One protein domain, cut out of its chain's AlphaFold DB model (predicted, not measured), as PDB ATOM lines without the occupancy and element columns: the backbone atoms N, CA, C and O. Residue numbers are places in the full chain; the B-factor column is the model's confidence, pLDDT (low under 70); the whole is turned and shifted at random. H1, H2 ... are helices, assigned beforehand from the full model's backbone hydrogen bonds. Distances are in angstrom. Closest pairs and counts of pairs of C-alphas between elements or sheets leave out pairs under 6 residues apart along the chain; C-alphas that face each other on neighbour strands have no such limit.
ATOM      1  N   SER A  14     309.536 251.366 130.168       84.81
ATOM      2  CA  SER A  14     310.276 252.359 130.958       84.81
ATOM      3  C   SER A  14     310.178 253.770 130.378       84.81
ATOM      4  O   SER A  14     310.093 254.721 131.150       84.81
ATOM      5  N   SER A  15     310.164 253.901 129.049       86.62
ATOM      6  CA  SER A  15     310.055 255.186 128.353       86.62
ATOM      7  C   SER A  15     308.621 255.733 128.336       86.62
ATOM      8  O   SER A  15     308.403 256.923 128.566       86.62
ATOM      9  N   TRP A  16     307.624 254.870 128.105       85.69
ATOM     10  CA  TRP A  16     306.212 255.274 127.972       85.69
ATOM     11  C   TRP A  16     305.465 255.420 129.295       85.69
ATOM     12  O   TRP A  16     304.404 256.036 129.328       85.69
ATOM     13  N   PHE A  17     305.971 254.811 130.364       84.25
ATOM     14  CA  PHE A  17     305.218 254.626 131.603       84.25
ATOM     15  C   PHE A  17     306.031 254.955 132.862       84.25
ATOM     16  O   PHE A  17     305.448 255.240 133.907       84.25
ATOM     17  N   GLY A  18     307.366 254.926 132.780       89.62
ATOM     18  CA  GLY A  18     308.254 255.183 133.910       89.62
ATOM     19  C   GLY A  18     308.442 256.674 134.185       89.62
ATOM     20  O   GLY A  18     308.995 257.404 133.366       89.62
ATOM     21  N   SER A  19     308.060 257.117 135.380       90.88
ATOM     22  CA  SER A  19     308.071 258.533 135.777       90.88
ATOM     23  C   SER A  19     309.471 259.140 135.843       90.88
ATOM     24  O   SER A  19     309.625 260.347 135.731       90.88
ATOM     25  N   PHE A  20     310.503 258.315 136.018       91.31
ATOM     26  CA  PHE A  20     311.878 258.766 136.244       91.31
ATOM     27  C   PHE A  20     312.829 258.503 135.072       91.31
ATOM     28  O   PHE A  20     314.038 258.417 135.287       91.31
ATOM     29  N   SER A  21     312.313 258.321 133.855       91.88
ATOM     30  CA  SER A  21     313.180 258.214 132.678       91.88
ATOM     31  C   SER A  21     313.852 259.555 132.351       91.88
ATOM     32  O   SER A  21     313.195 260.589 132.311       91.88
ATOM     33  N   GLY A  22     315.161 259.544 132.103       91.75
ATOM     34  CA  GLY A  22     315.901 260.706 131.599       91.75
ATOM     35  C   GLY A  22     315.830 260.888 130.084       91.75
ATOM     36  O   GLY A  22     316.347 261.877 129.582       91.75
ATOM     37  N   ASP A  23     315.236 259.935 129.366       89.50
ATOM     38  CA  ASP A  23     315.093 259.954 127.908       89.50
ATOM     39  C   ASP A  23     313.792 259.233 127.511       89.50
ATOM     40  O   ASP A  23     313.783 258.206 126.830       89.50
ATOM     41  N   GLY A  24     312.671 259.686 128.077       88.19
ATOM     42  CA  GLY A  24     311.403 258.966 128.027       88.19
ATOM     43  C   GLY A  24     310.216 259.847 127.689       88.19
ATOM     44  O   GLY A  24     310.133 260.992 128.127       88.19
ATOM     45  N   TYR A  25     309.257 259.281 126.955       88.75
ATOM     46  CA  TYR A  25     308.052 260.002 126.553       88.75
ATOM     47  C   TYR A  25     307.209 260.443 127.756       88.75
ATOM     48  O   TYR A  25     306.703 261.566 127.766       88.75
ATOM     49  N   ALA A  26     307.080 259.592 128.780       90.12
ATOM     50  CA  ALA A  26     306.276 259.885 129.966       90.12
ATOM     51  C   ALA A  26     306.699 261.196 130.665       90.12
ATOM     52  O   ALA A  26     305.876 262.112 130.726       90.12
ATOM     53  N   PRO A  27     307.947 261.348 131.152       92.31
ATOM     54  CA  PRO A  27     308.368 262.579 131.815       92.31
ATOM     55  C   PRO A  27     308.528 263.766 130.859       92.31
ATOM     56  O   PRO A  27     308.185 264.880 131.253       92.31
ATOM     57  N   ALA A  28     308.983 263.554 129.618       92.31
ATOM     58  CA  ALA A  28     309.197 264.643 128.660       92.31
ATOM     59  C   ALA A  28     307.886 265.316 128.219       92.31
ATOM     60  O   ALA A  28     307.869 266.510 127.941       92.31
ATOM     61  N   THR A  29     306.776 264.570 128.186       90.44
ATOM     62  CA  THR A  29     305.467 265.089 127.740       90.44
ATOM     63  C   THR A  29     304.439 265.248 128.856       90.44
ATOM     64  O   THR A  29     303.324 265.692 128.599       90.44
ATOM     65  N   GLY A  30     304.784 264.874 130.090       87.81
ATOM     66  CA  GLY A  30     303.853 264.895 131.220       87.81
ATOM     67  C   GLY A  30     302.812 263.776 131.175       87.81
ATOM     68  O   GLY A  30     301.926 263.731 132.023       87.81
ATOM     69  N   ASN A  31     302.934 262.826 130.242       87.31
ATOM     70  CA  ASN A  31     302.060 261.657 130.118       87.31
ATOM     71  C   ASN A  31     302.401 260.569 131.150       87.31
ATOM     72  O   ASN A  31     302.474 259.379 130.834       87.31
ATOM     73  N   VAL A  32     302.632 260.978 132.396       91.12
ATOM     74  CA  VAL A  32     302.948 260.072 133.493       91.12
ATOM     75  C   VAL A  32     301.643 259.525 134.091       91.12
ATOM     76  O   VAL A  32     300.720 260.291 134.376       91.12
ATOM     77  N   PRO A  33     301.528 258.204 134.307       92.81
ATOM     78  CA  PRO A  33     300.329 257.600 134.878       92.81
ATOM     79  C   PRO A  33     299.942 258.200 136.237       92.81
ATOM     80  O   PRO A  33     300.728 258.158 137.184       92.81
ATOM     81  N   CYS A  34     298.701 258.675 136.365       95.31
ATOM     82  CA  CYS A  34     298.145 259.193 137.617       95.31
ATOM     83  C   CYS A  34     297.094 258.240 138.205       95.31
ATOM     84  O   CYS A  34     296.278 257.673 137.473       95.31
ATOM     85  N   ILE A  35     297.084 258.058 139.530       97.56
ATOM     86  CA  ILE A  35     296.001 257.330 140.211       97.56
ATOM     87  C   ILE A  35     294.731 258.184 140.237       97.56
ATOM     88  O   ILE A  35     294.786 259.399 140.401       97.56
ATOM     89  N   ASN A  36     293.568 257.549 140.094       96.94
ATOM     90  CA  ASN A  36     292.291 258.226 140.305       96.94
ATOM     91  C   ASN A  36     292.178 258.674 141.772       96.94
ATOM     92  O   ASN A  36     292.327 257.840 142.671       96.94
ATOM     93  N   VAL A  37     291.850 259.949 142.002       96.94
ATOM     94  CA  VAL A  37     291.621 260.513 143.344       96.94
ATOM     95  C   VAL A  37     290.641 259.671 144.169       96.94
ATOM     96  O   VAL A  37     290.915 259.375 145.328       96.94
ATOM     97  N   LEU A  38     289.585 259.140 143.539       97.25
ATOM     98  CA  LEU A  38     288.595 258.303 144.217       97.25
ATOM     99  C   LEU A  38     289.192 257.019 144.808       97.25
ATOM    100  O   LEU A  38     288.703 256.534 145.820       97.25
ATOM    101  N   LEU A  39     290.221 256.439 144.177       97.94
ATOM    102  CA  LEU A  39     290.914 255.267 144.718       97.94
ATOM    103  C   LEU A  39     291.980 255.681 145.735       97.94
ATOM    104  O   LEU A  39     292.106 255.030 146.767       97.94
ATOM    105  N   TYR A  40     292.723 256.753 145.455       98.19
ATOM    106  CA  TYR A  40     293.769 257.262 146.343       98.19
ATOM    107  C   TYR A  40     293.226 257.610 147.736       98.19
ATOM    108  O   TYR A  40     293.832 257.253 148.751       98.19
ATOM    109  N   ASP A  41     292.048 258.232 147.792       96.88
ATOM    110  CA  ASP A  41     291.396 258.642 149.039       96.88
ATOM    111  C   ASP A  41     290.954 257.455 149.901       96.88
ATOM    112  O   ASP A  41     290.819 257.580 151.117       96.88
ATOM    113  N   LYS A  42     290.784 256.276 149.295       97.25
ATOM    114  CA  LYS A  42     290.439 255.042 150.007       97.25
ATOM    115  C   LYS A  42     291.643 254.353 150.647       97.25
ATOM    116  O   LYS A  42     291.439 253.438 151.442       97.25
ATOM    117  N   ILE A  43     292.870 254.751 150.304       98.00
ATOM    118  CA  ILE A  43     294.095 254.183 150.879       98.00
ATOM    119  C   ILE A  43     294.388 254.908 152.207       98.00
ATOM    120  O   ILE A  43     294.536 256.135 152.197       98.00
ATOM    121  N   PRO A  44     294.476 254.211 153.354       96.50
ATOM    122  CA  PRO A  44     294.855 254.830 154.625       96.50
ATOM    123  C   PRO A  44     296.260 255.442 154.573       96.50
ATOM    124  O   PRO A  44     297.131 254.960 153.855       96.50
ATOM    125  N   SER A  45     296.519 256.488 155.360       96.12
ATOM    126  CA  SER A  45     297.866 257.077 155.460       96.12
ATOM    127  C   SER A  45     298.892 256.146 156.116       96.12
ATOM    128  O   SER A  45     300.088 256.382 155.981       96.12
ATOM    129  N   THR A  46     298.439 255.115 156.834       96.69
ATOM    130  CA  THR A  46     299.279 254.072 157.441       96.69
ATOM    131  C   THR A  46     299.732 253.006 156.442       96.69
ATOM    132  O   THR A  46     300.672 252.268 156.730       96.69
ATOM    133  N   ASP A  47     299.109 252.939 155.262       98.25
ATOM    134  CA  ASP A  47     299.494 252.017 154.200       98.25
ATOM    135  C   ASP A  47     300.666 252.580 153.393       98.25
ATOM    136  O   ASP A  47     300.547 253.600 152.704       98.25
ATOM    137  N   VAL A  48     301.802 251.880 153.429       97.75
ATOM    138  CA  VAL A  48     303.036 252.294 152.734       97.75
ATOM    139  C   VAL A  48     302.849 252.440 151.221       97.75
ATOM    140  O   VAL A  48     303.574 253.201 150.572       97.75
ATOM    141  N   ARG A  49     301.856 251.750 150.642       98.19
ATOM    142  CA  ARG A  49     301.535 251.837 149.212       98.19
ATOM    143  C   ARG A  49     300.947 253.181 148.838       98.19
ATOM    144  O   ARG A  49     301.051 253.559 147.678       98.19
ATOM    145  N   LYS A  50     300.381 253.944 149.781       98.06
ATOM    146  CA  LYS A  50     299.904 255.303 149.485       98.06
ATOM    147  C   LYS A  50     301.030 256.192 148.957       98.06
ATOM    148  O   LYS A  50     300.787 257.047 148.111       98.06
ATOM    149  N   GLY A  51     302.269 255.928 149.383       97.38
ATOM    150  CA  GLY A  51     303.464 256.586 148.864       97.38
ATOM    151  C   GLY A  51     303.885 256.145 147.458       97.38
ATOM    152  O   GLY A  51     304.883 256.642 146.949       97.38
ATOM    153  N   TRP A  52     303.195 255.216 146.792       97.50
ATOM    154  CA  TRP A  52     303.465 254.898 145.382       97.50
ATOM    155  C   TRP A  52     302.976 255.980 144.417       97.50
ATOM    156  O   TRP A  52     303.306 255.922 143.234       97.50
ATOM    157  N   TRP A  53     302.235 256.972 144.911       97.81
ATOM    158  CA  TRP A  53     301.784 258.137 144.161       97.81
ATOM    159  C   TRP A  53     302.073 259.415 144.938       97.81
ATOM    160  O   TRP A  53     302.216 259.393 146.162       97.81
ATOM    161  N   LEU A  54     302.125 260.531 144.219       97.44
ATOM    162  CA  LEU A  54     302.092 261.856 144.819       97.44
ATOM    163  C   LEU A  54     300.693 262.152 145.384       97.44
ATOM    164  O   LEU A  54     299.690 261.672 144.861       97.44
ATOM    165  N   ASN A  55     300.602 262.960 146.436       97.50
ATOM    166  CA  ASN A  55     299.329 263.474 146.945       97.50
ATOM    167  C   ASN A  55     298.904 264.765 146.202       97.50
ATOM    168  O   ASN A  55     299.503 265.145 145.191       97.50
ATOM    169  N   ALA A  56     297.868 265.447 146.707       96.81
ATOM    170  CA  ALA A  56     297.387 266.722 146.164       96.81
ATOM    171  C   ALA A  56     298.455 267.837 146.179       96.81
ATOM    172  O   ALA A  56     298.516 268.642 145.252       96.81
ATOM    173  N   ASP A  57     299.338 267.829 147.179       97.06
ATOM    174  CA  ASP A  57     300.454 268.773 147.345       97.06
ATOM    175  C   ASP A  57     301.718 268.336 146.580       97.06
ATOM    176  O   ASP A  57     302.801 268.887 146.775       97.06
ATOM    177  N   LYS A  58     301.585 267.332 145.703       96.94
ATOM    178  CA  LYS A  58     302.675 266.695 144.955       96.94
ATOM    179  C   LYS A  58     303.762 266.075 145.843       96.94
ATOM    180  O   LYS A  58     304.911 265.989 145.427       96.94
ATOM    181  N   HIS A  59     303.399 265.606 147.031       96.88
ATOM    182  CA  HIS A  59     304.300 264.969 147.989       96.88
ATOM    183  C   HIS A  59     304.146 263.442 148.003       96.88
ATOM    184  O   HIS A  59     303.036 262.920 147.880       96.88
ATOM    185  N   SER A  60     305.247 262.720 148.229       96.38
ATOM    186  CA  SER A  60     305.230 261.305 148.610       96.38
ATOM    187  C   SER A  60     306.297 261.004 149.670       96.38
ATOM    188  O   SER A  60     307.442 261.430 149.520       96.38
ATOM    189  N   PRO A  61     306.002 260.183 150.695       94.19
ATOM    190  CA  PRO A  61     307.027 259.742 151.639       94.19
ATOM    191  C   PRO A  61     308.127 258.897 150.972       94.19
ATOM    192  O   PRO A  61     309.265 258.887 151.437       94.19
ATOM    193  N   ASN A  62     307.826 258.218 149.859       93.06
ATOM    194  CA  ASN A  62     308.746 257.260 149.239       93.06
ATOM    195  C   ASN A  62     309.805 257.910 148.342       93.06
ATOM    196  O   ASN A  62     310.718 257.214 147.898       93.06
ATOM    197  N   TRP A  63     309.720 259.217 148.075       92.00
ATOM    198  CA  TRP A  63     310.724 259.903 147.260       92.00
ATOM    199  C   TRP A  63     311.588 260.913 148.000       92.00
ATOM    200  O   TRP A  63     312.406 261.570 147.365       92.00
ATOM    201  N   ALA A  64     311.461 261.017 149.327       91.50
ATOM    202  CA  ALA A  64     312.199 261.998 150.129       91.50
ATOM    203  C   ALA A  64     313.721 261.972 149.872       91.50
ATOM    204  O   ALA A  64     314.369 263.013 149.897       91.50
ATOM    205  N   ASN A  65     314.270 260.791 149.558       92.06
ATOM    206  CA  ASN A  65     315.694 260.581 149.278       92.06
ATOM    207  C   ASN A  65     316.021 260.415 147.782       92.06
ATOM    208  O   ASN A  65     317.168 260.136 147.432       92.06
ATOM    209  N   LEU A  66     315.040 260.547 146.885       94.00
ATOM    210  CA  LEU A  66     315.298 260.549 145.447       94.00
ATOM    211  C   LEU A  66     315.835 261.915 145.032       94.00
ATOM    212  O   LEU A  66     315.437 262.940 145.580       94.00
ATOM    213  N   THR A  67     316.742 261.921 144.056       95.62
ATOM    214  CA  THR A  67     317.309 263.144 143.480       95.62
ATOM    215  C   THR A  67     317.327 263.042 141.961       95.62
ATOM    216  O   THR A  67     317.741 262.017 141.420       95.62
ATOM    217  N   TRP A  68     316.913 264.107 141.276       95.44
ATOM    218  CA  TRP A  68     317.020 264.253 139.825       95.44
ATOM    219  C   TRP A  68     317.590 265.631 139.498       95.44
ATOM    220  O   TRP A  68     316.997 266.643 139.859       95.44
ATOM    221  N   ALA A  69     318.746 265.672 138.829       95.38
ATOM    222  CA  ALA A  69     319.380 266.913 138.372       95.38
ATOM    223  C   ALA A  69     319.512 267.977 139.487       95.38
ATOM    224  O   ALA A  69     319.293 269.163 139.267       95.38
ATOM    225  N   GLY A  70     319.845 267.537 140.706       94.94
ATOM    226  CA  GLY A  70     320.018 268.398 141.881       94.94
ATOM    227  C   GLY A  70     318.738 268.729 142.659       94.94
ATOM    228  O   GLY A  70     318.843 269.220 143.778       94.94
ATOM    229  N   ALA A  71     317.547 268.431 142.132       97.19
ATOM    230  CA  ALA A  71     316.302 268.518 142.893       97.19
ATOM    231  C   ALA A  71     316.083 267.236 143.704       97.19
ATOM    232  O   ALA A  71     316.177 266.140 143.153       97.19
ATOM    233  N   THR A  72     315.754 267.367 144.988       97.00
ATOM    234  CA  THR A  72     315.560 266.244 145.919       97.00
ATOM    235  C   THR A  72     314.145 266.253 146.493       97.00
ATOM    236  O   THR A  72     313.604 267.322 146.787       97.00
ATOM    237  N   GLY A  73     313.544 265.071 146.660       95.75
ATOM    238  CA  GLY A  73     312.200 264.927 147.228       95.75
ATOM    239  C   GLY A  73     311.153 265.740 146.468       95.75
ATOM    240  O   GLY A  73     311.106 265.709 145.239       95.75
ATOM    241  N   ASP A  74     310.348 266.515 147.197       96.81
ATOM    242  CA  ASP A  74     309.232 267.284 146.629       96.81
ATOM    243  C   ASP A  74     309.666 268.312 145.569       96.81
ATOM    244  O   ASP A  74     308.888 268.657 144.676       96.81
ATOM    245  N   ALA A  75     310.932 268.750 145.586       96.81
ATOM    246  CA  ALA A  75     311.470 269.633 144.552       96.81
ATOM    247  C   ALA A  75     311.469 268.981 143.153       96.81
ATOM    248  O   ALA A  75     311.393 269.689 142.146       96.81
ATOM    249  N   ILE A  76     311.494 267.643 143.067       96.69
ATOM    250  CA  ILE A  76     311.425 266.905 141.795       96.69
ATOM    251  C   ILE A  76     310.078 267.137 141.096       96.69
ATOM    252  O   ILE A  76     310.026 267.153 139.863       96.69
ATOM    253  N   ALA A  77     308.994 267.364 141.849       96.25
ATOM    254  CA  ALA A  77     307.657 267.547 141.289       96.25
ATOM    255  C   ALA A  77     307.625 268.673 140.251       96.25
ATOM    256  O   ALA A  77     307.142 268.477 139.137       96.25
ATOM    257  N   ASN A  78     308.195 269.827 140.598       96.56
ATOM    258  CA  ASN A  78     308.154 271.033 139.770       96.56
ATOM    259  C   ASN A  78     309.422 271.232 138.922       96.56
ATOM    260  O   ASN A  78     309.496 272.193 138.156       96.56
ATOM    261  N   LEU A  79     310.404 270.327 139.024       96.75
ATOM    262  CA  LEU A  79     311.600 270.340 138.184       96.75
ATOM    263  C   LEU A  79     311.209 270.308 136.702       96.75
ATOM    264  O   LEU A  79     310.420 269.458 136.288       96.75
ATOM    265  N   THR A  80     311.801 271.201 135.915       97.38
ATOM    266  CA  THR A  80     311.693 271.215 134.453       97.38
ATOM    267  C   THR A  80     313.090 271.069 133.874       97.38
ATOM    268  O   THR A  80     314.019 271.735 134.332       97.38
ATOM    269  N   ILE A  81     313.240 270.189 132.890       96.19
ATOM    270  CA  ILE A  81     314.476 269.996 132.134       96.19
ATOM    271  C   ILE A  81     314.076 270.006 130.662       96.19
ATOM    272  O   ILE A  81     313.211 269.224 130.266       96.19
ATOM    273  N   GLU A  82     314.678 270.898 129.878       94.81
ATOM    274  CA  GLU A  82     314.409 271.043 128.444       94.81
ATOM    275  C   GLU A  82     314.476 269.680 127.734       94.81
ATOM    276  O   GLU A  82     315.413 268.914 127.953       94.81
ATOM    277  N   GLU A  83     313.431 269.360 126.962       89.75
ATOM    278  CA  GLU A  83     313.236 268.095 126.226       89.75
ATOM    279  C   GLU A  83     313.257 266.788 127.055       89.75
ATOM    280  O   GLU A  83     313.111 265.704 126.497       89.75
ATOM    281  N   ILE A  84     313.396 266.852 128.385       92.62
ATOM    282  CA  ILE A  84     313.572 265.666 129.248       92.62
ATOM    283  C   ILE A  84     312.431 265.515 130.255       92.62
ATOM    284  O   ILE A  84     311.968 264.403 130.520       92.62
ATOM    285  N   LYS A  85     311.991 266.620 130.864       94.56
ATOM    286  CA  LYS A  85     311.015 266.581 131.953       94.56
ATOM    287  C   LYS A  85     310.174 267.849 132.010       94.56
ATOM    288  O   LYS A  85     310.714 268.944 132.158       94.56
ATOM    289  N   VAL A  86     308.858 267.672 132.075       96.31
ATOM    290  CA  VAL A  86     307.910 268.704 132.527       96.31
ATOM    291  C   VAL A  86     307.485 268.473 133.990       96.31
ATOM    292  O   VAL A  86     307.727 267.394 134.554       96.31
ATOM    293  N   PRO A  87     306.883 269.470 134.667       97.00
ATOM    294  CA  PRO A  87     306.357 269.287 136.016       97.00
ATOM    295  C   PRO A  87     305.370 268.114 136.105       97.00
ATOM    296  O   PRO A  87     304.549 267.922 135.217       97.00
ATOM    297  N   PHE A  88     305.433 267.344 137.193       95.75
ATOM    298  CA  PHE A  88     304.456 266.291 137.466       95.75
ATOM    299  C   PHE A  88     303.146 266.877 137.983       95.75
ATOM    300  O   PHE A  88     303.139 267.871 138.720       95.75
ATOM    301  N   ASP A  89     302.051 266.204 137.654       95.38
ATOM    302  CA  ASP A  89     300.739 266.479 138.222       95.38
ATOM    303  C   ASP A  89     300.580 265.825 139.601       95.38
ATOM    304  O   ASP A  89     301.273 264.862 139.953       95.38
ATOM    305  N   ALA A  90     299.643 266.340 140.399       96.38
ATOM    306  CA  ALA A  90     299.189 265.643 141.600       96.38
ATOM    307  C   ALA A  90     298.715 264.224 141.244       96.38
ATOM    308  O   ALA A  90     298.187 263.996 140.155       96.38
ATOM    309  N   TYR A  91     298.879 263.269 142.164       97.44
ATOM    310  CA  TYR A  91     298.511 261.861 141.945       97.44
ATOM    311  C   TYR A  91     299.357 261.106 140.907       97.44
ATOM    312  O   TYR A  91     299.071 259.940 140.622       97.44
ATOM    313  N   THR A  92     300.433 261.715 140.394       96.38
ATOM    314  CA  THR A  92     301.442 261.036 139.564       96.38
ATOM    315  C   THR A  92     302.012 259.820 140.291       96.38
ATOM    316  O   THR A  92     302.394 259.900 141.458       96.38
ATOM    317  N   SER A  93     302.080 258.678 139.611       95.38
ATOM    318  CA  SER A  93     302.726 257.475 140.133       95.38
ATOM    319  C   SER A  93     304.236 257.637 140.187       95.38
ATOM    320  O   SER A  93     304.845 258.207 139.289       95.38
ATOM    321  N   ILE A  94     304.849 257.063 141.215       93.31
ATOM    322  CA  ILE A  94     306.296 256.863 141.334       93.31
ATOM    323  C   ILE A  94     306.650 255.376 141.497       93.31
ATOM    324  O   ILE A  94     307.790 255.034 141.797       93.31
TER     325      ILE A  94
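Overview. This is residues 14 to 94 of the 254 residues of the protein "RagB/SusD family nutrient uptake outer membrane protein" of Prevotella copri (UniProt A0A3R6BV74). Little regular structure: an elongated, loop-built body has short helices H1 and H2 together at one end, H3 and H4 towards the other, and H5 between long loops. The last loop, residues 79 to 94, swings out beside H2 and returns towards the middle. The printed part has 81 residues with five named helices, H1 to H5 in chain order, and no named strand; the class is all helix, though named elements hold only 22 residues. It is compact, radius of gyration of the C-alphas 12.2 A, spanning 36 by 23 by 19 A.

Arrangement. Start at H1, residues 14 to 17, which touches H2, residues 25 to 29; their closest C-alphas, Trp 16 and Ala 26, are 5.0 A apart. Further on, H3, residues 37 to 40, is close but not clearly touching H4, residues 48 to 52: the C-alphas of Tyr 40 and Lys 50 are 7.2 A apart. H5, residues 75 to 78, touches no helix. H2 has its O i to N i+4 pair within hydrogen-bond range; H4 has 0 of 1, but 2 of 2 O i to N i+3 pairs; H1, H3 and H5 are too short for an i+4 pair.

Along the chain. Find C-alpha 14 at (310.276, 252.359, 130.958), where H1 begins. H4 runs 7.8 A; H5 ends at C-alpha 78, (308.154, 271.033, 139.770).

Size, cuts and confidence. The farthest C-alphas, Thr 46 and Glu 83, are 37.0 A apart. The link from H4 to H5 is long. The printed part has no cut, and no printed residue is under 70 in pLDDT.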